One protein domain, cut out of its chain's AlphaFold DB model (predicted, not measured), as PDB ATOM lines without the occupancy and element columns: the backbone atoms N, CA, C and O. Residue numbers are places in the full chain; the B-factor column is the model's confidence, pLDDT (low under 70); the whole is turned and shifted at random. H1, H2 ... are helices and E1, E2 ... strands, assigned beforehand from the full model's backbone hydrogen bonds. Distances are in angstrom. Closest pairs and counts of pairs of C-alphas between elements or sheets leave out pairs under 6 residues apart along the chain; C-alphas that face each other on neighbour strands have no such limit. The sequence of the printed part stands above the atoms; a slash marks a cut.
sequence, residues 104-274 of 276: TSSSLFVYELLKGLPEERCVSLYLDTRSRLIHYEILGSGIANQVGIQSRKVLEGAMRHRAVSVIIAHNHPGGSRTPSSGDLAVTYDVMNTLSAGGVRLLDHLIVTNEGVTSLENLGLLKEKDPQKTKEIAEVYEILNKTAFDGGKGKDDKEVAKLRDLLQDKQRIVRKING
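What this domain is: This is residues 104 to 274 of the 276 residues of the protein "DNA repair protein RadC" of uncultured Clostridium sp (UniProt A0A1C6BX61). Two lobes make this model: a larger one built on a twisted sheet of five strands, with H2 and H3 covering one face and H1 in the curl of the other, and a smaller one, the helical hairpin of H4 and H5. The hairpin lies beyond the E5 end of the sheet as an arm and makes much of the length. You will find 171 printed residues with five named helices and five named strands, in the order H1, E1, E2, H2, E3, H3, E4, E5, H4, H5. The sheet is mixed, in the order E2, E1, E3, E4, E5, and the class is mixed, helices and strands. The whole is compact, with a radius of gyration of the C-alphas of 16.9 A and spans of 56 by 39 by 29 A.

How they stand to each other: Start with H1, residues 104 to 114, which is on the sheet, and the sheet curls round it; its C-alpha of Ser 107 comes within 6.0 A of that of Val 212. A tight link leads to E1, residues 120 to 127, which forms an antiparallel hairpin with E2, residues 133 to 142; look for N 126 and O 135, 2.8 A apart. H2, residues 151 to 160, lies over E1 and over E3, residues 165 to 171, at a height over the sheet of 8.7 A, slantwise to the strands. E3 is antiparallel to E1, with N 125 and O 167 2.8 A apart. E2, H2 and E3 form a split strand-helix-strand unit, two strands running the same way with E1 between them, and its crossover is right-handed. H3, residues 181 to 196, touches H2 at a steep tilt of 39 degrees, the same way; their closest C-alphas, of Ser 151 and Val 190, are 4.5 A apart. H3 lies along E4, residues 200 to 208, at 16 degrees on the local plane and a height over the sheet of 9.8 A. E3, H3 and E4 form a strand-helix-strand unit, two parallel neighbours joined through a helix, again right-handed; N 202 and O 166 are 2.8 A apart. E4 and E5, residues 211 to 214, form a hairpin, with N 208 and O 211 2.8 A apart. With H2 and H3 on one face and H1 on the opposite face, the sheet and its helices make three layers. Beyond the long link, H4, residues 226 to 244, is not on the sheet and is close to but not clearly touching H3, with the C-alphas of Ser 181 and Lys 230 7.7 A apart. H5, residues 252 to 272, touches H4 as a helical hairpin, at a steep tilt of 41 degrees, opposite ways, through residues 232 to 239 of H4 and 258 to 265 of H5 alone; the closest C-alphas are those of Val 235 and Leu 261, 6.8 A. Every O i to N i+4 pair is within hydrogen-bond range in H1, H2, H3, H4 and H5.

Where its parts are: Find C-alpha 104 at (92.843, 128.418, 126.443); from there H1 runs 15.4 A. E1 spans 22.9 A, E2 25.1 A, H2 14.2 A, E3 20.8 A, H3 22.8 A, E4 24.7 A and E5 10.2 A. H4 starts at C-alpha 226 (102.961, 121.842, 150.154) and runs 27.0 A; H5 runs 30.2 A and ends at C-alpha 272 (90.615, 126.402, 147.914).

The domain as a whole: The printed part has no cut. The C-alphas farthest apart, those of Arg 160 and Asp 252, are 55.9 A apart. The one long link is E5 to H4, 11 residues. The mean pLDDT of the printed part is 76.9, and 63 residues are under 70: 140 to 148, 174 to 175 and 223 to 274.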
ATOM      1  N   THR A 104      92.993 128.997 127.788       84.25
ATOM      2  CA  THR A 104      92.843 128.418 126.443       84.25
ATOM      3  C   THR A 104      93.813 129.066 125.460       84.25
ATOM      4  O   THR A 104      94.573 128.365 124.790       84.25
ATOM      5  N   SER A 105      93.827 130.399 125.396       86.50
ATOM      6  CA  SER A 105      94.691 131.155 124.480       86.50
ATOM      7  C   SER A 105      96.174 130.954 124.795       86.50
ATOM      8  O   SER A 105      96.985 130.734 123.894       86.50
ATOM      9  N   SER A 106      96.537 130.992 126.082       93.44
ATOM     10  CA  SER A 106      97.914 130.750 126.528       93.44
ATOM     11  C   SER A 106      98.365 129.312 126.264       93.44
ATOM     12  O   SER A 106      99.461 129.123 125.737       93.44
ATOM     13  N   SER A 107      97.506 128.316 126.519       92.38
ATOM     14  CA  SER A 107      97.784 126.905 126.222       92.38
ATOM     15  C   SER A 107      98.001 126.658 124.734       92.38
ATOM     16  O   SER A 107      98.980 126.013 124.369       92.38
ATOM     17  N   LEU A 108      97.136 127.196 123.867       88.50
ATOM     18  CA  LEU A 108      97.287 127.045 122.418       88.50
ATOM     19  C   LEU A 108      98.617 127.638 121.937       88.50
ATOM     20  O   LEU A 108      99.347 126.995 121.187       88.50
ATOM     21  N   PHE A 109      98.961 128.833 122.422       89.44
ATOM     22  CA  PHE A 109     100.206 129.497 122.051       89.44
ATOM     23  C   PHE A 109     101.445 128.678 122.449       89.44
ATOM     24  O   PHE A 109     102.336 128.471 121.626       89.44
ATOM     25  N   VAL A 110     101.520 128.194 123.696       93.00
ATOM     26  CA  VAL A 110     102.693 127.420 124.147       93.00
ATOM     27  C   VAL A 110     102.734 126.013 123.557       93.00
ATOM     28  O   VAL A 110     103.824 125.483 123.352       93.00
ATOM     29  N   TYR A 111     101.576 125.422 123.247       91.50
ATOM     30  CA  TYR A 111     101.500 124.135 122.564       91.50
ATOM     31  C   TYR A 111     102.170 124.219 121.194       91.50
ATOM     32  O   TYR A 111     103.087 123.450 120.923       91.50
ATOM     33  N   GLU A 112     101.802 125.208 120.375       86.31
ATOM     34  CA  GLU A 112     102.434 125.426 119.066       86.31
ATOM     35  C   GLU A 112     103.928 125.767 119.181       86.31
ATOM     36  O   GLU A 112     104.727 125.407 118.318       86.31
ATOM     37  N   LEU A 113     104.335 126.430 120.268       86.00
ATOM     38  CA  LEU A 113     105.733 126.793 120.484       86.00
ATOM     39  C   LEU A 113     106.624 125.598 120.873       86.00
ATOM     40  O   LEU A 113     107.808 125.592 120.522       86.00
ATOM     41  N   LEU A 114     106.090 124.628 121.624       89.12
ATOM     42  CA  LEU A 114     106.884 123.595 122.303       89.12
ATOM     43  C   LEU A 114     106.595 122.153 121.861       89.12
ATOM     44  O   LEU A 114     107.398 121.259 122.144       89.12
ATOM     45  N   LYS A 115     105.472 121.894 121.185       85.75
ATOM     46  CA  LYS A 115     105.091 120.544 120.752       85.75
ATOM     47  C   LYS A 115     106.147 119.934 119.829       85.75
ATOM     48  O   LYS A 115     106.653 120.579 118.916       85.75
ATOM     49  N   GLY A 116     106.421 118.644 120.030       80.75
ATOM     50  CA  GLY A 116     107.276 117.853 119.142       80.75
ATOM     51  C   GLY A 116     108.770 118.149 119.269       80.75
ATOM     52  O   GLY A 116     109.564 117.560 118.539       80.75
ATOM     53  N   LEU A 117     109.168 119.029 120.194       81.44
ATOM     54  CA  LEU A 117     110.575 119.242 120.499       81.44
ATOM     55  C   LEU A 117     111.138 118.012 121.236       81.44
ATOM     56  O   LEU A 117     110.540 117.575 122.224       81.44
ATOM     57  N   PRO A 118     112.272 117.446 120.776       78.81
ATOM     58  CA  PRO A 118     112.830 116.205 121.324       78.81
ATOM     59  C   PRO A 118     113.508 116.396 122.687       78.81
ATOM     60  O   PRO A 118     113.719 115.431 123.415       78.81
ATOM     61  N   GLU A 119     113.840 117.638 123.030       82.62
ATOM     62  CA  GLU A 119     114.439 118.028 124.302       82.62
ATOM     63  C   GLU A 119     113.447 118.869 125.099       82.62
ATOM     64  O   GLU A 119     112.627 119.596 124.526       82.62
ATOM     65  N   GLU A 120     113.544 118.788 126.422       84.56
ATOM     66  CA  GLU A 120     112.813 119.679 127.310       84.56
ATOM     67  C   GLU A 120     113.350 121.104 127.142       84.56
ATOM     68  O   GLU A 120     114.557 121.371 127.187       84.56
ATOM     69  N   ARG A 121     112.422 122.023 126.891       87.38
ATOM     70  CA  ARG A 121     112.657 123.446 126.719       87.38
ATOM     71  C   ARG A 121     111.738 124.213 127.631       87.38
ATOM     72  O   ARG A 121     110.528 124.018 127.616       87.38
ATOM     73  N   CYS A 122     112.334 125.146 128.354       89.81
ATOM     74  CA  CYS A 122     111.620 126.070 129.211       89.81
ATOM     75  C   CYS A 122     111.519 127.435 128.536       89.81
ATOM     76  O   CYS A 122     112.511 127.956 128.020       89.81
ATOM     77  N   VAL A 123     110.341 128.048 128.580       92.88
ATOM     78  CA  VAL A 123     110.077 129.385 128.043       92.88
ATOM     79  C   VAL A 123     109.384 130.258 129.077       92.88
ATOM     80  O   VAL A 123     108.640 129.785 129.932       92.88
ATOM     81  N   SER A 124     109.618 131.557 128.964       95.19
ATOM     82  CA  SER A 124     108.869 132.594 129.672       95.19
ATOM     83  C   SER A 124     108.187 133.502 128.667       95.19
ATOM     84  O   SER A 124     108.761 133.850 127.638       95.19
ATOM     85  N   LEU A 125     106.949 133.870 128.963       96.25
ATOM     86  CA  LEU A 125     106.125 134.779 128.188       96.25
ATOM     87  C   LEU A 125     105.881 136.017 129.045       96.25
ATOM     88  O   LEU A 125     105.293 135.928 130.120       96.25
ATOM     89  N   TYR A 126     106.325 137.170 128.563       96.56
ATOM     90  CA  TYR A 126     106.256 138.448 129.259       96.56
ATOM     91  C   TYR A 126     105.041 139.237 128.775       96.56
ATOM     92  O   TYR A 126     104.923 139.504 127.579       96.56
ATOM     93  N   LEU A 127     104.136 139.611 129.680       96.50
ATOM     94  CA  LEU A 127     102.828 140.174 129.339       96.50
ATOM     95  C   LEU A 127     102.650 141.612 129.852       96.50
ATOM     96  O   LEU A 127     103.181 141.996 130.898       96.50
ATOM     97  N   ASP A 128     101.876 142.412 129.117       92.81
ATOM     98  CA  ASP A 128     101.482 143.763 129.537       92.81
ATOM     99  C   ASP A 128     100.255 143.770 130.474       92.81
ATOM    100  O   ASP A 128      99.703 142.729 130.830       92.81
ATOM    101  N   THR A 129      99.801 144.961 130.889       90.56
ATOM    102  CA  THR A 129      98.637 145.129 131.787       90.56
ATOM    103  C   THR A 129      97.333 144.554 131.239       90.56
ATOM    104  O   THR A 129      96.401 144.336 132.010       90.56
ATOM    105  N   ARG A 130      97.240 144.331 129.924       88.88
ATOM    106  CA  ARG A 130      96.079 143.733 129.262       88.88
ATOM    107  C   ARG A 130      96.322 142.262 128.944       88.88
ATOM    108  O   ARG A 130      95.629 141.731 128.088       88.88
ATOM    109  N   SER A 131      97.303 141.626 129.588       93.06
ATOM    110  CA  SER A 131      97.722 140.242 129.354       93.06
ATOM    111  C   SER A 131      98.117 139.966 127.904       93.06
ATOM    112  O   SER A 131      97.920 138.858 127.403       93.06
ATOM    113  N   ARG A 132      98.652 140.969 127.199       91.00
ATOM    114  CA  ARG A 132      99.133 140.775 125.833       91.00
ATOM    115  C   ARG A 132     100.617 140.455 125.817       91.00
ATOM    116  O   ARG A 132     101.389 141.113 126.513       91.00
ATOM    117  N   LEU A 133     101.022 139.497 124.987       92.38
ATOM    118  CA  LEU A 133     102.415 139.065 124.883       92.38
ATOM    119  C   LEU A 133     103.322 140.171 124.332       92.38
ATOM    120  O   LEU A 133     103.229 140.549 123.169       92.38
ATOM    121  N   ILE A 134     104.219 140.676 125.175       90.56
ATOM    122  CA  ILE A 134     105.265 141.639 124.818       90.56
ATOM    123  C   ILE A 134     106.408 140.917 124.103       90.56
ATOM    124  O   ILE A 134     106.874 141.375 123.062       90.56
ATOM    125  N   HIS A 135     106.873 139.817 124.696       90.12
ATOM    126  CA  HIS A 135     108.011 139.028 124.240       90.12
ATOM    127  C   HIS A 135     107.968 137.635 124.879       90.12
ATOM    128  O   HIS A 135     107.369 137.474 125.942       90.12
ATOM    129  N   TYR A 136     108.626 136.650 124.269       92.12
ATOM    130  CA  TYR A 136     108.903 135.367 124.909       92.12
ATOM    131  C   TYR A 136     110.394 135.046 124.813       92.12
ATOM    132  O   TYR A 136     111.037 135.380 123.820       92.12
ATOM    133  N   GLU A 137     110.931 134.381 125.828       87.44
ATOM    134  CA  GLU A 137     112.347 134.029 125.923       87.44
ATOM    135  C   GLU A 137     112.498 132.553 126.293       87.44
ATOM    136  O   GLU A 137     111.821 132.054 127.196       87.44
ATOM    137  N   ILE A 138     113.398 131.855 125.594       88.81
ATOM    138  CA  ILE A 138     113.799 130.489 125.938       88.81
ATOM    139  C   ILE A 138     114.794 130.579 127.095       88.81
ATOM    140  O   ILE A 138     115.863 131.168 126.960       88.81
ATOM    141  N   LEU A 139     114.439 129.992 128.235       82.88
ATOM    142  CA  LEU A 139     115.214 130.064 129.475       82.88
ATOM    143  C   LEU A 139     116.302 128.987 129.561       82.88
ATOM    144  O   LEU A 139     117.297 129.170 130.269       82.88
ATOM    145  N   GLY A 140     116.109 127.877 128.845       69.38
ATOM    146  CA  GLY A 140     116.999 126.723 128.859       69.38
ATOM    147  C   GLY A 140     116.523 125.581 127.959       69.38
ATOM    148  O   GLY A 140     115.350 125.518 127.584       69.38
ATOM    149  N   SER A 141     117.454 124.687 127.627       56.28
ATOM    150  CA  SER A 141     117.230 123.423 126.917       56.28
ATOM    151  C   SER A 141     118.130 122.339 127.518       56.28
ATOM    152  O   SER A 141     119.313 122.605 127.745       56.28
ATOM    153  N   GLY A 142     117.607 121.138 127.784       55.22
ATOM    154  CA  GLY A 142     118.419 120.015 128.270       55.22
ATOM    155  C   GLY A 142     117.617 118.876 128.903       55.22
ATOM    156  O   GLY A 142     116.398 118.916 128.957       55.22
ATOM    157  N   ILE A 143     118.311 117.843 129.389       42.84
ATOM    158  CA  ILE A 143     117.709 116.690 130.080       42.84
ATOM    159  C   ILE A 143     117.445 117.083 131.540       42.84
ATOM    160  O   ILE A 143     118.425 117.258 132.261       42.84
ATOM    161  N   ALA A 144     116.167 117.225 131.921       43.81
ATOM    162  CA  ALA A 144     115.469 117.159 133.227       43.81
ATOM    163  C   ALA A 144     116.141 117.565 134.568       43.81
ATOM    164  O   ALA A 144     115.437 117.724 135.557       43.81
ATOM    165  N   ASN A 145     117.463 117.734 134.678       39.62
ATOM    166  CA  ASN A 145     118.161 117.810 135.965       39.62
ATOM    167  C   ASN A 145     119.227 118.909 136.103       39.62
ATOM    168  O   ASN A 145     119.795 119.027 137.186       39.62
ATOM    169  N   GLN A 146     119.535 119.721 135.077       38.97
ATOM    170  CA  GLN A 146     120.552 120.792 135.225       38.97
ATOM    171  C   GLN A 146     120.246 122.139 134.542       38.97
ATOM    172  O   GLN A 146     120.979 123.100 134.769       38.97
ATOM    173  N   VAL A 147     119.163 122.267 133.766       48.38
ATOM    174  CA  VAL A 147     118.825 123.515 133.039       48.38
ATOM    175  C   VAL A 147     117.378 123.947 133.307       48.38
ATOM    176  O   VAL A 147     116.642 124.327 132.401       48.38
ATOM    177  N   GLY A 148     116.949 123.847 134.567       60.88
ATOM    178  CA  GLY A 148     115.614 124.271 134.991       60.88
ATOM    179  C   GLY A 148     115.394 125.783 134.868       60.88
ATOM    180  O   GLY A 148     116.334 126.571 134.716       60.88
ATOM    181  N   ILE A 149     114.130 126.195 134.964       72.56
ATOM    182  CA  ILE A 149     113.714 127.601 135.007       72.56
ATOM    183  C   ILE A 149     114.427 128.299 136.173       72.56
ATOM    184  O   ILE A 149     114.170 128.015 137.340       72.56
ATOM    185  N   GLN A 150     115.328 129.234 135.862       84.25
ATOM    186  CA  GLN A 150     115.993 130.050 136.876       84.25
ATOM    187  C   GLN A 150     115.152 131.292 137.170       84.25
ATOM    188  O   GLN A 150     115.126 132.223 136.364       84.25
ATOM    189  N   SER A 151     114.526 131.347 138.343       90.31
ATOM    190  CA  SER A 151     113.620 132.427 138.763       90.31
ATOM    191  C   SER A 151     114.212 133.829 138.609       90.31
ATOM    192  O   SER A 151     113.524 134.749 138.164       90.31
ATOM    193  N   ARG A 152     115.517 133.989 138.873       89.62
ATOM    194  CA  ARG A 152     116.232 135.253 138.641       89.62
ATOM    195  C   ARG A 152     116.198 135.677 137.169       89.62
ATOM    196  O   ARG A 152     115.925 136.840 136.902       89.62
ATOM    197  N   LYS A 153     116.430 134.759 136.223       90.75
ATOM    198  CA  LYS A 153     116.387 135.071 134.783       90.75
ATOM    199  C   LYS A 153     114.985 135.476 134.338       90.75
ATOM    200  O   LYS A 153     114.846 136.424 133.572       90.75
ATOM    201  N   VAL A 154     113.957 134.803 134.863       95.06
ATOM    202  CA  VAL A 154     112.553 135.154 134.588       95.06
ATOM    203  C   VAL A 154     112.257 136.579 135.055       95.06
ATOM    204  O   VAL A 154     111.674 137.367 134.312       95.06
ATOM    205  N   LEU A 155     112.701 136.943 136.262       95.62
ATOM    206  CA  LEU A 155     112.540 138.300 136.779       95.62
ATOM    207  C   LEU A 155     113.346 139.329 135.971       95.62
ATOM    208  O   LEU A 155     112.815 140.385 135.636       95.62
ATOM    209  N   GLU A 156     114.600 139.035 135.629       94.00
ATOM    210  CA  GLU A 156     115.439 139.916 134.808       94.00
ATOM    211  C   GLU A 156     114.798 140.209 133.447       94.00
ATOM    212  O   GLU A 156     114.754 141.366 133.025       94.00
ATOM    213  N   GLY A 157     114.261 139.190 132.772       92.69
ATOM    214  CA  GLY A 157     113.546 139.376 131.514       92.69
ATOM    215  C   GLY A 157     112.227 140.131 131.692       92.69
ATOM    216  O   GLY A 157     111.946 141.052 130.922       92.69
ATOM    217  N   ALA A 158     111.471 139.858 132.760       96.31
ATOM    218  CA  ALA A 158     110.265 140.619 133.079       96.31
ATOM    219  C   ALA A 158     110.573 142.114 133.262       96.31
ATOM    220  O   ALA A 158     109.891 142.963 132.687       96.31
ATOM    221  N   MET A 159     111.653 142.445 133.977       94.69
ATOM    222  CA  MET A 159     112.117 143.824 134.158       94.69
ATOM    223  C   MET A 159     112.577 144.453 132.843       94.69
ATOM    224  O   MET A 159     112.155 145.561 132.502       94.69
ATOM    225  N   ARG A 160     113.388 143.729 132.062       93.56
ATOM    226  CA  ARG A 160     113.890 144.166 130.748       93.56
ATOM    227  C   ARG A 160     112.754 144.537 129.798       93.56
ATOM    228  O   ARG A 160     112.841 145.546 129.099       93.56
ATOM    229  N   HIS A 161     111.682 143.747 129.797       87.81
ATOM    230  CA  HIS A 161     110.524 143.938 128.925       87.81
ATOM    231  C   HIS A 161     109.390 144.752 129.561       87.81
ATOM    232  O   HIS A 161     108.364 144.957 128.912       87.81
ATOM    233  N   ARG A 162     109.574 145.259 130.792       92.06
ATOM    234  CA  ARG A 162     108.553 145.993 131.565       92.06
ATOM    235  C   ARG A 162     107.232 145.218 131.660       92.06
ATOM    236  O   ARG A 162     106.150 145.784 131.498       92.06
ATOM    237  N   ALA A 163     107.338 143.910 131.867       95.19
ATOM    238  CA  ALA A 163     106.203 143.017 132.008       95.19
ATOM    239  C   ALA A 163     105.494 143.260 133.343       95.19
ATOM    240  O   ALA A 163     106.134 143.456 134.373       95.19
ATOM    241  N   VAL A 164     104.165 143.216 133.325       95.38
ATOM    242  CA  VAL A 164     103.332 143.299 134.538       95.38
ATOM    243  C   VAL A 164     102.985 141.903 135.044       95.38
ATOM    244  O   VAL A 164     102.726 141.695 136.233       95.38
ATOM    245  N   SER A 165     103.013 140.926 134.145       97.31
ATOM    246  CA  SER A 165     102.831 139.529 134.479       97.31
ATOM    247  C   SER A 165     103.593 138.606 133.531       97.31
ATOM    248  O   SER A 165     104.057 139.022 132.467       97.31
ATOM    249  N   VAL A 166     103.759 137.357 133.952       97.69
ATOM    250  CA  VAL A 166     104.527 136.323 133.259       97.69
ATOM    251  C   VAL A 166     103.731 135.026 133.221       97.69
ATOM    252  O   VAL A 166     103.032 134.702 134.177       97.69
ATOM    253  N   ILE A 167     103.864 134.276 132.133       97.44
ATOM    254  CA  ILE A 167     103.533 132.848 132.073       97.44
ATOM    255  C   ILE A 167     104.841 132.095 131.848       97.44
ATOM    256  O   ILE A 167     105.649 132.513 131.017       97.44
ATOM    257  N   ILE A 168     105.066 131.003 132.572       96.19
ATOM    258  CA  ILE A 168     106.175 130.083 132.287       96.19
ATOM    259  C   ILE A 168     105.623 128.795 131.681       96.19
ATOM    260  O   ILE A 168     104.503 128.393 131.987       96.19
ATOM    261  N   ALA A 169     106.387 128.155 130.804       94.56
ATOM    262  CA  ALA A 169     105.993 126.876 130.234       94.56
ATOM    263  C   ALA A 169     107.196 125.985 129.940       94.56
ATOM    264  O   ALA A 169     108.280 126.490 129.644       94.56
ATOM    265  N   HIS A 170     106.994 124.673 129.971       92.69
ATOM    266  CA  HIS A 170     107.983 123.711 129.496       92.69
ATOM    267  C   HIS A 170     107.317 122.481 128.879       92.69
ATOM    268  O   HIS A 170     106.149 122.206 129.153       92.69
ATOM    269  N   ASN A 171     108.026 121.756 128.009       90.38
ATOM    270  CA  ASN A 171     107.543 120.485 127.467       90.38
ATOM    271  C   ASN A 171     108.127 119.275 128.197       90.38
ATOM    272  O   ASN A 171     109.293 119.274 128.566       90.38
ATOM    273  N   HIS A 172     107.343 118.202 128.283       88.81
ATOM    274  CA  HIS A 172     107.793 116.864 128.656       88.81
ATOM    275  C   HIS A 172     107.851 115.969 127.398       88.81
ATOM    276  O   HIS A 172     106.831 115.371 127.040       88.81
ATOM    277  N   PRO A 173     109.008 115.834 126.707       75.31
ATOM    278  CA  PRO A 173     109.106 115.077 125.450       75.31
ATOM    279  C   PRO A 173     108.683 113.607 125.566       75.31
ATOM    280  O   PRO A 173     108.064 113.066 124.655       75.31
ATOM    281  N   GLY A 174     109.015 112.962 126.691       69.06
ATOM    282  CA  GLY A 174     108.688 111.558 126.961       69.06
ATOM    283  C   GLY A 174     107.596 111.352 128.008       69.06
ATOM    284  O   GLY A 174     107.443 110.232 128.488       69.06
ATOM    285  N   GLY A 175     106.921 112.418 128.451       67.12
ATOM    286  CA  GLY A 175     106.402 112.457 129.815       67.12
ATOM    287  C   GLY A 175     104.922 112.761 130.008       67.12
ATOM    288  O   GLY A 175     104.181 113.174 129.117       67.12
ATOM    289  N   SER A 176     104.556 112.531 131.270       74.12
ATOM    290  CA  SER A 176     103.247 112.707 131.886       74.12
ATOM    291  C   SER A 176     102.755 114.152 131.824       74.12
ATOM    292  O   SER A 176     103.532 115.102 131.914       74.12
ATOM    293  N   ARG A 177     101.431 114.303 131.762       75.56
ATOM    294  CA  ARG A 177     100.719 115.578 131.942       75.56
ATOM    295  C   ARG A 177     100.685 116.054 133.396       75.56
ATOM    296  O   ARG A 177     100.234 117.168 133.653       75.56
ATOM    297  N   THR A 178     101.094 115.213 134.342       77.50
ATOM    298  CA  THR A 178     101.120 115.545 135.768       77.50
ATOM    299  C   THR A 178     102.370 116.363 136.100       77.50
ATOM    300  O   THR A 178     103.467 115.913 135.762       77.50
ATOM    301  N   PRO A 179     102.233 117.509 136.796       82.81
ATOM    302  CA  PRO A 179     103.376 118.248 137.323       82.81
ATOM    303  C   PRO A 179     104.179 117.395 138.308       82.81
ATOM    304  O   PRO A 179     103.617 116.785 139.218       82.81
ATOM    305  N   SER A 180     105.496 117.364 138.146       83.50
ATOM    306  CA  SER A 180     106.419 116.762 139.103       83.50
ATOM    307  C   SER A 180     106.586 117.642 140.350       83.50
ATOM    308  O   SER A 180     106.252 118.829 140.366       83.50
ATOM    309  N   SER A 181     107.166 117.087 141.417       78.00
ATOM    310  CA  SER A 181     107.553 117.882 142.592       78.00
ATOM    311  C   SER A 181     108.592 118.960 142.258       78.00
ATOM    312  O   SER A 181     108.589 120.019 142.886       78.00
ATOM    313  N   GLY A 182     109.449 118.711 141.261       81.94
ATOM    314  CA  GLY A 182     110.393 119.694 140.729       81.94
ATOM    315  C   GLY A 182     109.674 120.868 140.070       81.94
ATOM    316  O   GLY A 182     109.993 122.017 140.374       81.94
ATOM    317  N   ASP A 183     108.644 120.588 139.267       86.31
ATOM    318  CA  ASP A 183     107.833 121.620 138.612       86.31
ATOM    319  C   ASP A 183     107.154 122.511 139.642       86.31
ATOM    320  O   ASP A 183     107.204 123.735 139.531       86.31
ATOM    321  N   LEU A 184     106.577 121.916 140.688       84.94
ATOM    322  CA  LEU A 184     105.955 122.659 141.782       84.94
ATOM    323  C   LEU A 184     106.974 123.537 142.515       84.94
ATOM    324  O   LEU A 184     106.738 124.731 142.686       84.94
ATOM    325  N   ALA A 185     108.127 122.980 142.897       83.06
ATOM    326  CA  ALA A 185     109.176 123.728 143.589       83.06
ATOM    327  C   ALA A 185     109.656 124.937 142.768       83.06
ATOM    328  O   ALA A 185     109.738 126.051 143.290       83.06
ATOM    329  N   VAL A 186     109.898 124.733 141.472       86.69
ATOM    330  CA  VAL A 186     110.261 125.793 140.523       86.69
ATOM    331  C   VAL A 186     109.149 126.831 140.398       86.69
ATOM    332  O   VAL A 186     109.420 128.028 140.435       86.69
ATOM    333  N   THR A 187     107.892 126.397 140.296       90.56
ATOM    334  CA  THR A 187     106.731 127.299 140.217       90.56
ATOM    335  C   THR A 187     106.685 128.244 141.409       90.56
ATOM    336  O   THR A 187     106.541 129.454 141.232       90.56
ATOM    337  N   TYR A 188     106.843 127.708 142.623       88.25
ATOM    338  CA  TYR A 188     106.823 128.502 143.847       88.25
ATOM    339  C   TYR A 188     108.006 129.463 143.937       88.25
ATOM    340  O   TYR A 188     107.820 130.621 144.315       88.25
ATOM    341  N   ASP A 189     109.206 129.020 143.563       88.81
ATOM    342  CA  ASP A 189     110.392 129.878 143.548       88.81
ATOM    343  C   ASP A 189     110.237 131.046 142.557       88.81
ATOM    344  O   ASP A 189     110.471 132.209 142.909       88.81
ATOM    345  N   VAL A 190     109.740 130.768 141.347       92.56
ATOM    346  CA  VAL A 190     109.448 131.790 140.330       92.56
ATOM    347  C   VAL A 190     108.374 132.750 140.825       92.56
ATOM    348  O   VAL A 190     108.552 133.964 140.737       92.56
ATOM    349  N   MET A 191     107.275 132.232 141.376       93.12
ATOM    350  CA  MET A 191     106.173 133.047 141.883       93.12
ATOM    351  C   MET A 191     106.639 134.000 142.990       93.12
ATOM    352  O   MET A 191     106.338 135.194 142.938       93.12
ATOM    353  N   ASN A 192     107.407 133.500 143.961       90.50
ATOM    354  CA  ASN A 192     107.947 134.310 145.054       90.50
ATOM    355  C   ASN A 192     108.919 135.376 144.536       90.50
ATOM    356  O   ASN A 192     108.831 136.541 144.928       90.50
ATOM    357  N   THR A 193     109.805 134.997 143.613       93.69
ATOM    358  CA  THR A 193     110.788 135.906 143.012       93.69
ATOM    359  C   THR A 193     110.114 137.020 142.207       93.69
ATOM    360  O   THR A 193     110.461 138.192 142.360       93.69
ATOM    361  N   LEU A 194     109.121 136.684 141.379       95.75
ATOM    362  CA  LEU A 194     108.360 137.662 140.599       95.75
ATOM    363  C   LEU A 194     107.553 138.597 141.503       95.75
ATOM    364  O   LEU A 194     107.586 139.811 141.299       95.75
ATOM    365  N   SER A 195     106.902 138.052 142.535       93.00
ATOM    366  CA  SER A 195     106.122 138.827 143.503       93.00
ATOM    367  C   SER A 195     106.982 139.869 144.227       93.00
ATOM    368  O   SER A 195     106.584 141.031 144.329       93.00
ATOM    369  N   ALA A 196     108.206 139.506 144.631       91.50
ATOM    370  CA  ALA A 196     109.165 140.444 145.221       91.50
ATOM    371  C   ALA A 196     109.558 141.586 144.263       91.50
ATOM    372  O   ALA A 196     109.858 142.693 144.707       91.50
ATOM    373  N   GLY A 197     109.524 141.335 142.951       90.44
ATOM    374  CA  GLY A 197     109.722 142.338 141.905       90.44
ATOM    375  C   GLY A 197     108.455 143.089 141.481       90.44
ATOM    376  O   GLY A 197     108.529 143.919 140.583       90.44
ATOM    377  N   GLY A 198     107.290 142.815 142.072       93.50
ATOM    378  CA  GLY A 198     106.022 143.428 141.660       93.50
ATOM    379  C   GLY A 198     105.455 142.893 140.335       93.50
ATOM    380  O   GLY A 198     104.623 143.556 139.716       93.50
ATOM    381  N   VAL A 199     105.881 141.705 139.900       96.69
ATOM    382  CA  VAL A 199     105.398 141.016 138.694       96.69
ATOM    383  C   VAL A 199     104.566 139.801 139.109       96.69
ATOM    384  O   VAL A 199     104.919 139.087 140.043       96.69
ATOM    385  N   ARG A 200     103.446 139.535 138.428       95.25
ATOM    386  CA  ARG A 200     102.600 138.364 138.736       95.25
ATOM    387  C   ARG A 200     102.935 137.168 137.851       95.25
ATOM    388  O   ARG A 200     102.998 137.325 136.637       95.25
ATOM    389  N   LEU A 201     103.045 135.973 138.426       96.19
ATOM    390  CA  LEU A 201     102.947 134.732 137.656       96.19
ATOM    391  C   LEU A 201     101.459 134.452 137.387       96.19
ATOM    392  O   LEU A 201     100.696 134.351 138.341       96.19
ATOM    393  N   LEU A 202     101.035 134.402 136.120       95.62
ATOM    394  CA  LEU A 202      99.646 134.071 135.762       95.62
ATOM    395  C   LEU A 202      99.418 132.568 135.675       95.62
ATOM    396  O   LEU A 202      98.348 132.105 136.044       95.62
ATOM    397  N   ASP A 203     100.389 131.835 135.132       95.69
ATOM    398  CA  ASP A 203     100.277 130.392 134.960       95.69
ATOM    399  C   ASP A 203     101.653 129.734 134.813       95.69
ATOM    400  O   ASP A 203     102.642 130.381 134.439       95.69
ATOM    401  N   HIS A 204     101.677 128.427 135.057       94.75
ATOM    402  CA  HIS A 204     102.731 127.522 134.633       94.75
ATOM    403  C   HIS A 204     102.109 126.417 133.774       94.75
ATOM    404  O   HIS A 204     101.251 125.666 134.236       94.75
ATOM    405  N   LEU A 205     102.534 126.342 132.513       94.50
ATOM    406  CA  LEU A 205     101.990 125.421 131.522       94.50
ATOM    407  C   LEU A 205     102.962 124.277 131.213       94.50
ATOM    408  O   LEU A 205     104.101 124.510 130.814       94.50
ATOM    409  N   ILE A 206     102.491 123.039 131.329       92.75
ATOM    410  CA  ILE A 206     103.259 121.833 130.985       92.75
ATOM    411  C   ILE A 206     102.726 121.274 129.672       92.75
ATOM    412  O   ILE A 206     101.547 120.935 129.571       92.75
ATOM    413  N   VAL A 207     103.586 121.182 128.661       92.12
ATOM    414  CA  VAL A 207     103.236 120.751 127.303       92.12
ATOM    415  C   VAL A 207     103.664 119.303 127.073       92.12
ATOM    416  O   VAL A 207     104.831 118.950 127.205       92.12
ATOM    417  N   THR A 208     102.735 118.456 126.652       90.12
ATOM    418  CA  THR A 208     103.014 117.092 126.187       90.12
ATOM    419  C   THR A 208     102.479 116.909 124.769       90.12
ATOM    420  O   THR A 208     101.756 117.760 124.248       90.12
ATOM    421  N   ASN A 209     102.782 115.779 124.126       83.38
ATOM    422  CA  ASN A 209     102.203 115.467 122.811       83.38
ATOM    423  C   ASN A 209     100.668 115.403 122.847       83.38
ATOM    424  O   ASN A 209     100.007 115.738 121.864       83.38
ATOM    425  N   GLU A 210     100.103 115.030 123.993       81.06
ATOM    426  CA  GLU A 210      98.665 114.884 124.188       81.06
ATOM    427  C   GLU A 210      97.976 116.224 124.447       81.06
ATOM    428  O   GLU A 210      96.773 116.334 124.231       81.06
ATOM    429  N   GLY A 211      98.680 117.248 124.945       85.56
ATOM    430  CA  GLY A 211      98.156 118.608 125.143       85.56
ATOM    431  C   GLY A 211      98.827 119.350 126.298       85.56
ATOM    432  O   GLY A 211      99.977 119.071 126.614       85.56
ATOM    433  N   VAL A 212      98.119 120.303 126.913       90.94
ATOM    434  CA  VAL A 212      98.692 121.235 127.900       90.94
ATOM    435  C   VAL A 212      98.001 121.116 129.258       90.94
ATOM    436  O   VAL A 212      96.773 121.081 129.330       90.94
ATOM    437  N   THR A 213      98.792 121.090 130.329       90.75
ATOM    438  CA  THR A 213      98.328 121.183 131.719       90.75
ATOM    439  C   THR A 213      98.621 122.579 132.268       90.75
ATOM    440  O   THR A 213      99.756 123.032 132.186       90.75
ATOM    441  N   SER A 214      97.615 123.241 132.852       91.31
ATOM    442  CA  SER A 214      97.716 124.581 133.460       91.31
ATOM    443  C   SER A 214      97.668 124.494 134.980       91.31
ATOM    444  O   SER A 214      96.638 124.101 135.522       91.31
ATOM    445  N   LEU A 215      98.751 124.857 135.673       91.00
ATOM    446  CA  LEU A 215      98.804 124.805 137.139       91.00
ATOM    447  C   LEU A 215      97.811 125.779 137.800       91.00
ATOM    448  O   LEU A 215      97.289 125.456 138.869       91.00
ATOM    449  N   GLU A 216      97.492 126.917 137.174       90.00
ATOM    450  CA  GLU A 216      96.446 127.828 137.671       90.00
ATOM    451  C   GLU A 216      95.060 127.170 137.635       90.00
ATOM    452  O   GLU A 216      94.340 127.207 138.633       90.00
ATOM    453  N   ASN A 217      94.696 126.486 136.542       86.25
ATOM    454  CA  ASN A 217      93.422 125.756 136.461       86.25
ATOM    455  C   ASN A 217      93.346 124.585 137.452       86.25
ATOM    456  O   ASN A 217      92.253 124.173 137.842       86.25
ATOM    457  N   LEU A 218      94.497 124.025 137.838       82.38
ATOM    458  CA  LEU A 218      94.586 123.016 138.897       82.38
ATOM    459  C   LEU A 218      94.445 123.627 140.308       82.38
ATOM    460  O   LEU A 218      94.344 122.877 141.275       82.38
ATOM    461  N   GLY A 219      94.449 124.958 140.442       80.50
ATOM    462  CA  GLY A 219      94.431 125.669 141.725       80.50
ATOM    463  C   GLY A 219      95.779 125.680 142.456       80.50
ATOM    464  O   GLY A 219      95.862 126.146 143.593       80.50
ATOM    465  N   LEU A 220      96.847 125.196 141.816       83.06
ATOM    466  CA  LEU A 220      98.144 124.950 142.456       83.06
ATOM    467  C   LEU A 220      98.960 126.227 142.694       83.06
ATOM    468  O   LEU A 220      99.884 126.213 143.498       83.06
ATOM    469  N   LEU A 221      98.615 127.348 142.049       83.19
ATOM    470  CA  LEU A 221      99.266 128.637 142.324       83.19
ATOM    471  C   LEU A 221      98.728 129.330 143.585       83.19
ATOM    472  O   LEU A 221      99.403 130.184 144.160       83.19
ATOM    473  N   LYS A 222      97.505 128.990 144.013       75.56
ATOM    474  CA  LYS A 222      96.838 129.606 145.174       75.56
ATOM    475  C   LYS A 222      97.050 128.810 146.457       75.56
ATOM    476  O   LYS A 222      97.045 129.400 147.538       75.56
ATOM    477  N   GLU A 223      97.247 127.499 146.339       69.25
ATOM    478  CA  GLU A 223      97.531 126.629 147.475       69.25
ATOM    479  C   GLU A 223      98.976 126.832 147.950       69.25
ATOM    480  O   GLU A 223      99.937 126.669 147.196       69.25
ATOM    481  N   LYS A 224      99.114 127.241 149.214       61.47
ATOM    482  CA  LYS A 224     100.405 127.528 149.858       61.47
ATOM    483  C   LYS A 224     100.880 126.377 150.738       61.47
ATOM    484  O   LYS A 224     102.022 126.411 151.187       61.47
ATOM    485  N   ASP A 225     100.016 125.402 151.013       66.44
ATOM    486  CA  ASP A 225     100.346 124.196 151.759       66.44
ATOM    487  C   ASP A 225     100.985 123.151 150.819       66.44
ATOM    488  O   ASP A 225     100.305 122.610 149.936       66.44
ATOM    489  N   PRO A 226     102.281 122.826 150.991       63.56
ATOM    490  CA  PRO A 226     102.961 121.842 150.154       63.56
ATOM    491  C   PRO A 226     102.330 120.447 150.231       63.56
ATOM    492  O   PRO A 226     102.354 119.714 149.243       63.56
ATOM    493  N   GLN A 227     101.746 120.081 151.379       63.72
ATOM    494  CA  GLN A 227     101.114 118.778 151.581       63.72
ATOM    495  C   GLN A 227      99.842 118.670 150.732       63.72
ATOM    496  O   GLN A 227      99.683 117.709 149.982       63.72
ATOM    497  N   LYS A 228      98.989 119.701 150.759       64.12
ATOM    498  CA  LYS A 228      97.775 119.760 149.927       64.12
ATOM    499  C   LYS A 228      98.086 119.878 148.442       64.12
ATOM    500  O   LYS A 228      97.424 119.256 147.624       64.12
ATOM    501  N   THR A 229      99.113 120.641 148.085       65.62
ATOM    502  CA  THR A 229      99.575 120.764 146.693       65.62
ATOM    503  C   THR A 229      99.983 119.402 146.136       65.62
ATOM    504  O   THR A 229      99.623 119.044 145.015       65.62
ATOM    505  N   LYS A 230     100.690 118.609 146.950       64.75
ATOM    506  CA  LYS A 230     101.067 117.239 146.614       64.75
ATOM    507  C   LYS A 230      99.846 116.324 146.493       64.75
ATOM    508  O   LYS A 230      99.749 115.604 145.507       64.75
ATOM    509  N   GLU A 231      98.900 116.395 147.430       64.81
ATOM    510  CA  GLU A 231      97.637 115.641 147.360       64.81
ATOM    511  C   GLU A 231      96.856 115.964 146.077       64.81
ATOM    512  O   GLU A 231      96.400 115.055 145.388       64.81
ATOM    513  N   ILE A 232      96.760 117.239 145.688       64.62
ATOM    514  CA  ILE A 232      96.106 117.656 144.438       64.62
ATOM    515  C   ILE A 232      96.845 117.073 143.227       64.62
ATOM    516  O   ILE A 232      96.204 116.521 142.332       64.62
ATOM    517  N   ALA A 233      98.177 117.154 143.189       63.56
ATOM    518  CA  ALA A 233      98.972 116.595 142.096       63.56
ATOM    519  C   ALA A 233      98.805 115.066 141.980       63.56
ATOM    520  O   ALA A 233      98.599 114.558 140.877       63.56
ATOM    521  N   GLU A 234      98.807 114.344 143.106       63.66
ATOM    522  CA  GLU A 234      98.578 112.892 143.175       63.66
ATOM    523  C   GLU A 234      97.159 112.517 142.702       63.66
ATOM    524  O   GLU A 234      96.989 111.597 141.897       63.66
ATOM    525  N   VAL A 235      96.134 113.268 143.120       62.72
ATOM    526  CA  VAL A 235      94.749 113.107 142.640       62.72
ATOM    527  C   VAL A 235      94.677 113.296 141.122       62.72
ATOM    528  O   VAL A 235      94.043 112.499 140.427       62.72
ATOM    529  N   TYR A 236      95.355 114.306 140.576       60.97
ATOM    530  CA  TYR A 236      95.416 114.523 139.130       60.97
ATOM    531  C   TYR A 236      96.174 113.418 138.389       60.97
ATOM    532  O   TYR A 236      95.757 113.042 137.293       60.97
ATOM    533  N   GLU A 237      97.228 112.850 138.975       60.22
ATOM    534  CA  GLU A 237      97.930 111.698 138.410       60.22
ATOM    535  C   GLU A 237      97.008 110.484 138.270       60.22
ATOM    536  O   GLU A 237      96.972 109.842 137.216       60.22
ATOM    537  N   ILE A 238      96.219 110.203 139.311       58.62
ATOM    538  CA  ILE A 238      95.241 109.112 139.316       58.62
ATOM    539  C   ILE A 238      94.176 109.364 138.243       58.62
ATOM    540  O   ILE A 238      93.926 108.496 137.405       58.62
ATOM    541  N   LEU A 239      93.595 110.566 138.207       54.00
ATOM    542  CA  LEU A 239      92.564 110.925 137.233       54.00
ATOM    543  C   LEU A 239      93.075 110.841 135.786       54.00
ATOM    544  O   LEU A 239      92.407 110.246 134.939       54.00
ATOM    545  N   ASN A 240      94.278 111.348 135.508       55.12
ATOM    546  CA  ASN A 240      94.872 111.309 134.171       55.12
ATOM    547  C   ASN A 240      95.195 109.879 133.720       55.12
ATOM    548  O   ASN A 240      94.854 109.522 132.593       55.12
ATOM    549  N   LYS A 241      95.752 109.027 134.597       53.09
ATOM    550  CA  LYS A 241      95.944 107.593 134.294       53.09
ATOM    551  C   LYS A 241      94.621 106.912 133.948       53.09
ATOM    552  O   LYS A 241      94.559 106.066 133.064       53.09
ATOM    553  N   THR A 242      93.534 107.300 134.611       49.66
ATOM    554  CA  THR A 242      92.229 106.664 134.388       49.66
ATOM    555  C   THR A 242      91.461 107.147 133.167       49.66
ATOM    556  O   THR A 242      90.743 106.338 132.579       49.66
ATOM    557  N   ALA A 243      91.664 108.393 132.737       46.25
ATOM    558  CA  ALA A 243      91.161 108.893 131.460       46.25
ATOM    559  C   ALA A 243      91.879 108.251 130.255       46.25
ATOM    560  O   ALA A 243      91.281 108.129 129.187       46.25
ATOM    561  N   PHE A 244      93.129 107.803 130.433       40.00
ATOM    562  CA  PHE A 244      93.960 107.221 129.374       40.00
ATOM    563  C   PHE A 244      93.599 105.770 129.007       40.00
ATOM    564  O   PHE A 244      93.647 105.401 127.838       40.00
ATOM    565  N   ASP A 245      93.146 104.964 129.972       42.12
ATOM    566  CA  ASP A 245      92.766 103.555 129.737       42.12
ATOM    567  C   ASP A 245      91.419 103.369 129.005       42.12
ATOM    568  O   ASP A 245      90.955 102.243 128.810       42.12
ATOM    569  N   GLY A 246      90.726 104.456 128.641       40.41
ATOM    570  CA  GLY A 246      89.474 104.391 127.876       40.41
ATOM    571  C   GLY A 246      88.357 103.560 128.527       40.41
ATOM    572  O   GLY A 246      87.455 103.099 127.831       40.41
ATOM    573  N   GLY A 247      88.423 103.314 129.841       45.38
ATOM    574  CA  GLY A 247      87.422 102.538 130.578       45.38
ATOM    575  C   GLY A 247      87.263 101.077 130.136       45.38
ATOM    576  O   GLY A 247      86.289 100.438 130.533       45.38
ATOM    577  N   LYS A 248      88.176 100.508 129.338       41.38
ATOM    578  CA  LYS A 248      88.100  99.087 128.970       41.38
ATOM    579  C   LYS A 248      88.828  98.236 130.008       41.38
ATOM    580  O   LYS A 248      90.047  98.143 129.992       41.38
ATOM    581  N   GLY A 249      88.049  97.591 130.880       50.03
ATOM    582  CA  GLY A 249      88.523  96.533 131.784       50.03
ATOM    583  C   GLY A 249      88.609  96.886 133.272       50.03
ATOM    584  O   GLY A 249      89.190  96.105 134.017       50.03
ATOM    585  N   LYS A 250      88.050  98.018 133.723       50.41
ATOM    586  CA  LYS A 250      88.085  98.402 135.146       50.41
ATOM    587  C   LYS A 250      86.911  97.802 135.917       50.41
ATOM    588  O   LYS A 250      85.767  97.935 135.491       50.41
ATOM    589  N   ASP A 251      87.220  97.138 137.030       58.66
ATOM    590  CA  ASP A 251      86.247  96.551 137.961       58.66
ATOM    591  C   ASP A 251      85.403  97.660 138.626       58.66
ATOM    592  O   ASP A 251      85.882  98.782 138.830       58.66
ATOM    593  N   ASP A 252      84.156  97.365 139.002       53.81
ATOM    594  CA  ASP A 252      83.192  98.334 139.556       53.81
ATOM    595  C   ASP A 252      83.728  99.047 140.813       53.81
ATOM    596  O   ASP A 252      83.416 100.213 141.077       53.81
ATOM    597  N   LYS A 253      84.607  98.377 141.568       56.00
ATOM    598  CA  LYS A 253      85.316  98.957 142.722       56.00
ATOM    599  C   LYS A 253      86.278 100.078 142.337       56.00
ATOM    600  O   LYS A 253      86.446 101.033 143.094       56.00
ATOM    601  N   GLU A 254      86.917  99.973 141.181       49.97
ATOM    602  CA  GLU A 254      87.885 100.953 140.698       49.97
ATOM    603  C   GLU A 254      87.169 102.204 140.172       49.97
ATOM    604  O   GLU A 254      87.584 103.327 140.455       49.97
ATOM    605  N   VAL A 255      86.015 102.021 139.520       52.44
ATOM    606  CA  VAL A 255      85.118 103.115 139.107       52.44
ATOM    607  C   VAL A 255      84.521 103.843 140.317       52.44
ATOM    608  O   VAL A 255      84.439 105.073 140.310       52.44
ATOM    609  N   ALA A 256      84.139 103.118 141.373       59.97
ATOM    610  CA  ALA A 256      83.672 103.717 142.624       59.97
ATOM    611  C   ALA A 256      84.768 104.561 143.295       59.97
ATOM    612  O   ALA A 256      84.535 105.721 143.628       59.97
ATOM    613  N   LYS A 257      85.996 104.029 143.380       56.28
ATOM    614  CA  LYS A 257      87.154 104.754 143.920       56.28
ATOM    615  C   LYS A 257      87.461 106.032 143.130       56.28
ATOM    616  O   LYS A 257      87.809 107.050 143.719       56.28
ATOM    617  N   LEU A 258      87.301 106.003 141.805       50.09
ATOM    618  CA  LEU A 258      87.484 107.184 140.957       50.09
ATOM    619  C   LEU A 258      86.423 108.255 141.179       50.09
ATOM    620  O   LEU A 258      86.757 109.436 141.142       50.09
ATOM    621  N   ARG A 259      85.165 107.865 141.413       56.31
ATOM    622  CA  ARG A 259      84.094 108.814 141.746       56.31
ATOM    623  C   ARG A 259      84.347 109.498 143.083       56.31
ATOM    624  O   ARG A 259      84.191 110.715 143.139       56.31
ATOM    625  N   ASP A 260      84.792 108.754 144.090       63.16
ATOM    626  CA  ASP A 260      85.148 109.320 145.397       63.16
ATOM    627  C   ASP A 260      86.309 110.315 145.263       63.16
ATOM    628  O   ASP A 260      86.197 111.454 145.707       63.16
ATOM    629  N   LEU A 261      87.367 109.959 144.522       55.69
ATOM    630  CA  LEU A 261      88.480 110.872 144.224       55.69
ATOM    631  C   LEU A 261      88.041 112.140 143.468       55.69
ATOM    632  O   LEU A 261      88.580 113.222 143.697       55.69
ATOM    633  N   LEU A 262      87.070 112.030 142.556       52.44
ATOM    634  CA  LEU A 262      86.536 113.172 141.806       52.44
ATOM    635  C   LEU A 262      85.671 114.086 142.683       52.44
ATOM    636  O   LEU A 262      85.703 115.306 142.509       52.44
ATOM    637  N   GLN A 263      84.912 113.509 143.617       62.34
ATOM    638  CA  GLN A 263      84.150 114.259 144.614       62.34
ATOM    639  C   GLN A 263      85.082 114.961 145.604       62.34
ATOM    640  O   GLN A 263      84.905 116.154 145.854       62.34
ATOM    641  N   ASP A 264      86.125 114.277 146.075       61.25
ATOM    642  CA  ASP A 264      87.161 114.872 146.917       61.25
ATOM    643  C   ASP A 264      87.902 115.993 146.179       61.25
ATOM    644  O   ASP A 264      88.092 117.067 146.745       61.25
ATOM    645  N   LYS A 265      88.207 115.829 144.883       62.38
ATOM    646  CA  LYS A 265      88.731 116.912 144.032       62.38
ATOM    647  C   LYS A 265      87.800 118.121 144.016       62.38
ATOM    648  O   LYS A 265      88.258 119.238 144.231       62.38
ATOM    649  N   GLN A 266      86.514 117.930 143.715       57.31
ATOM    650  CA  GLN A 266      85.556 119.040 143.650       57.31
ATOM    651  C   GLN A 266      85.447 119.757 144.995       57.31
ATOM    652  O   GLN A 266      85.375 120.982 145.030       57.31
ATOM    653  N   ARG A 267      85.507 119.004 146.092       63.97
ATOM    654  CA  ARG A 267      85.487 119.534 147.452       63.97
ATOM    655  C   ARG A 267      86.758 120.309 147.798       63.97
ATOM    656  O   ARG A 267      86.670 121.409 148.330       63.97
ATOM    657  N   ILE A 268      87.935 119.778 147.466       57.00
ATOM    658  CA  ILE A 268      89.226 120.447 147.686       57.00
ATOM    659  C   ILE A 268      89.300 121.734 146.859       57.00
ATOM    660  O   ILE A 268      89.617 122.785 147.406       57.00
ATOM    661  N   VAL A 269      88.928 121.684 145.576       51.28
ATOM    662  CA  VAL A 269      88.912 122.859 144.690       51.28
ATOM    663  C   VAL A 269      87.940 123.930 145.193       51.28
ATOM    664  O   VAL A 269      88.326 125.093 145.276       51.28
ATOM    665  N   ARG A 270      86.716 123.561 145.605       59.56
ATOM    666  CA  ARG A 270      85.754 124.504 146.212       59.56
ATOM    667  C   ARG A 270      86.303 125.152 147.476       59.56
ATOM    668  O   ARG A 270      86.229 126.366 147.626       59.56
ATOM    669  N   LYS A 271      86.918 124.359 148.353       52.75
ATOM    670  CA  LYS A 271      87.506 124.845 149.605       52.75
ATOM    671  C   LYS A 271      88.698 125.781 149.370       52.75
ATOM    672  O   LYS A 271      88.864 126.752 150.099       52.75
ATOM    673  N   ILE A 272      89.506 125.526 148.337       49.22
ATOM    674  CA  ILE A 272      90.615 126.402 147.914       49.22
ATOM    675  C   ILE A 272      90.090 127.707 147.304       49.22
ATOM    676  O   ILE A 272      90.649 128.773 147.557       49.22
ATOM    677  N   ASN A 273      88.996 127.641 146.547       46.34
ATOM    678  CA  ASN A 273      88.345 128.815 145.966       46.34
ATOM    679  C   ASN A 273      87.500 129.612 146.980       46.34
ATOM    680  O   ASN A 273      86.980 130.669 146.626       46.34
ATOM    681  N   GLY A 274      87.376 129.144 148.230       48.78
ATOM    682  CA  GLY A 274      86.561 129.784 149.266       48.78
ATOM    683  C   GLY A 274      85.052 129.675 149.020       48.78
ATOM    684  O   GLY A 274      84.296 130.542 149.453       48.78
TER     685      GLY A 274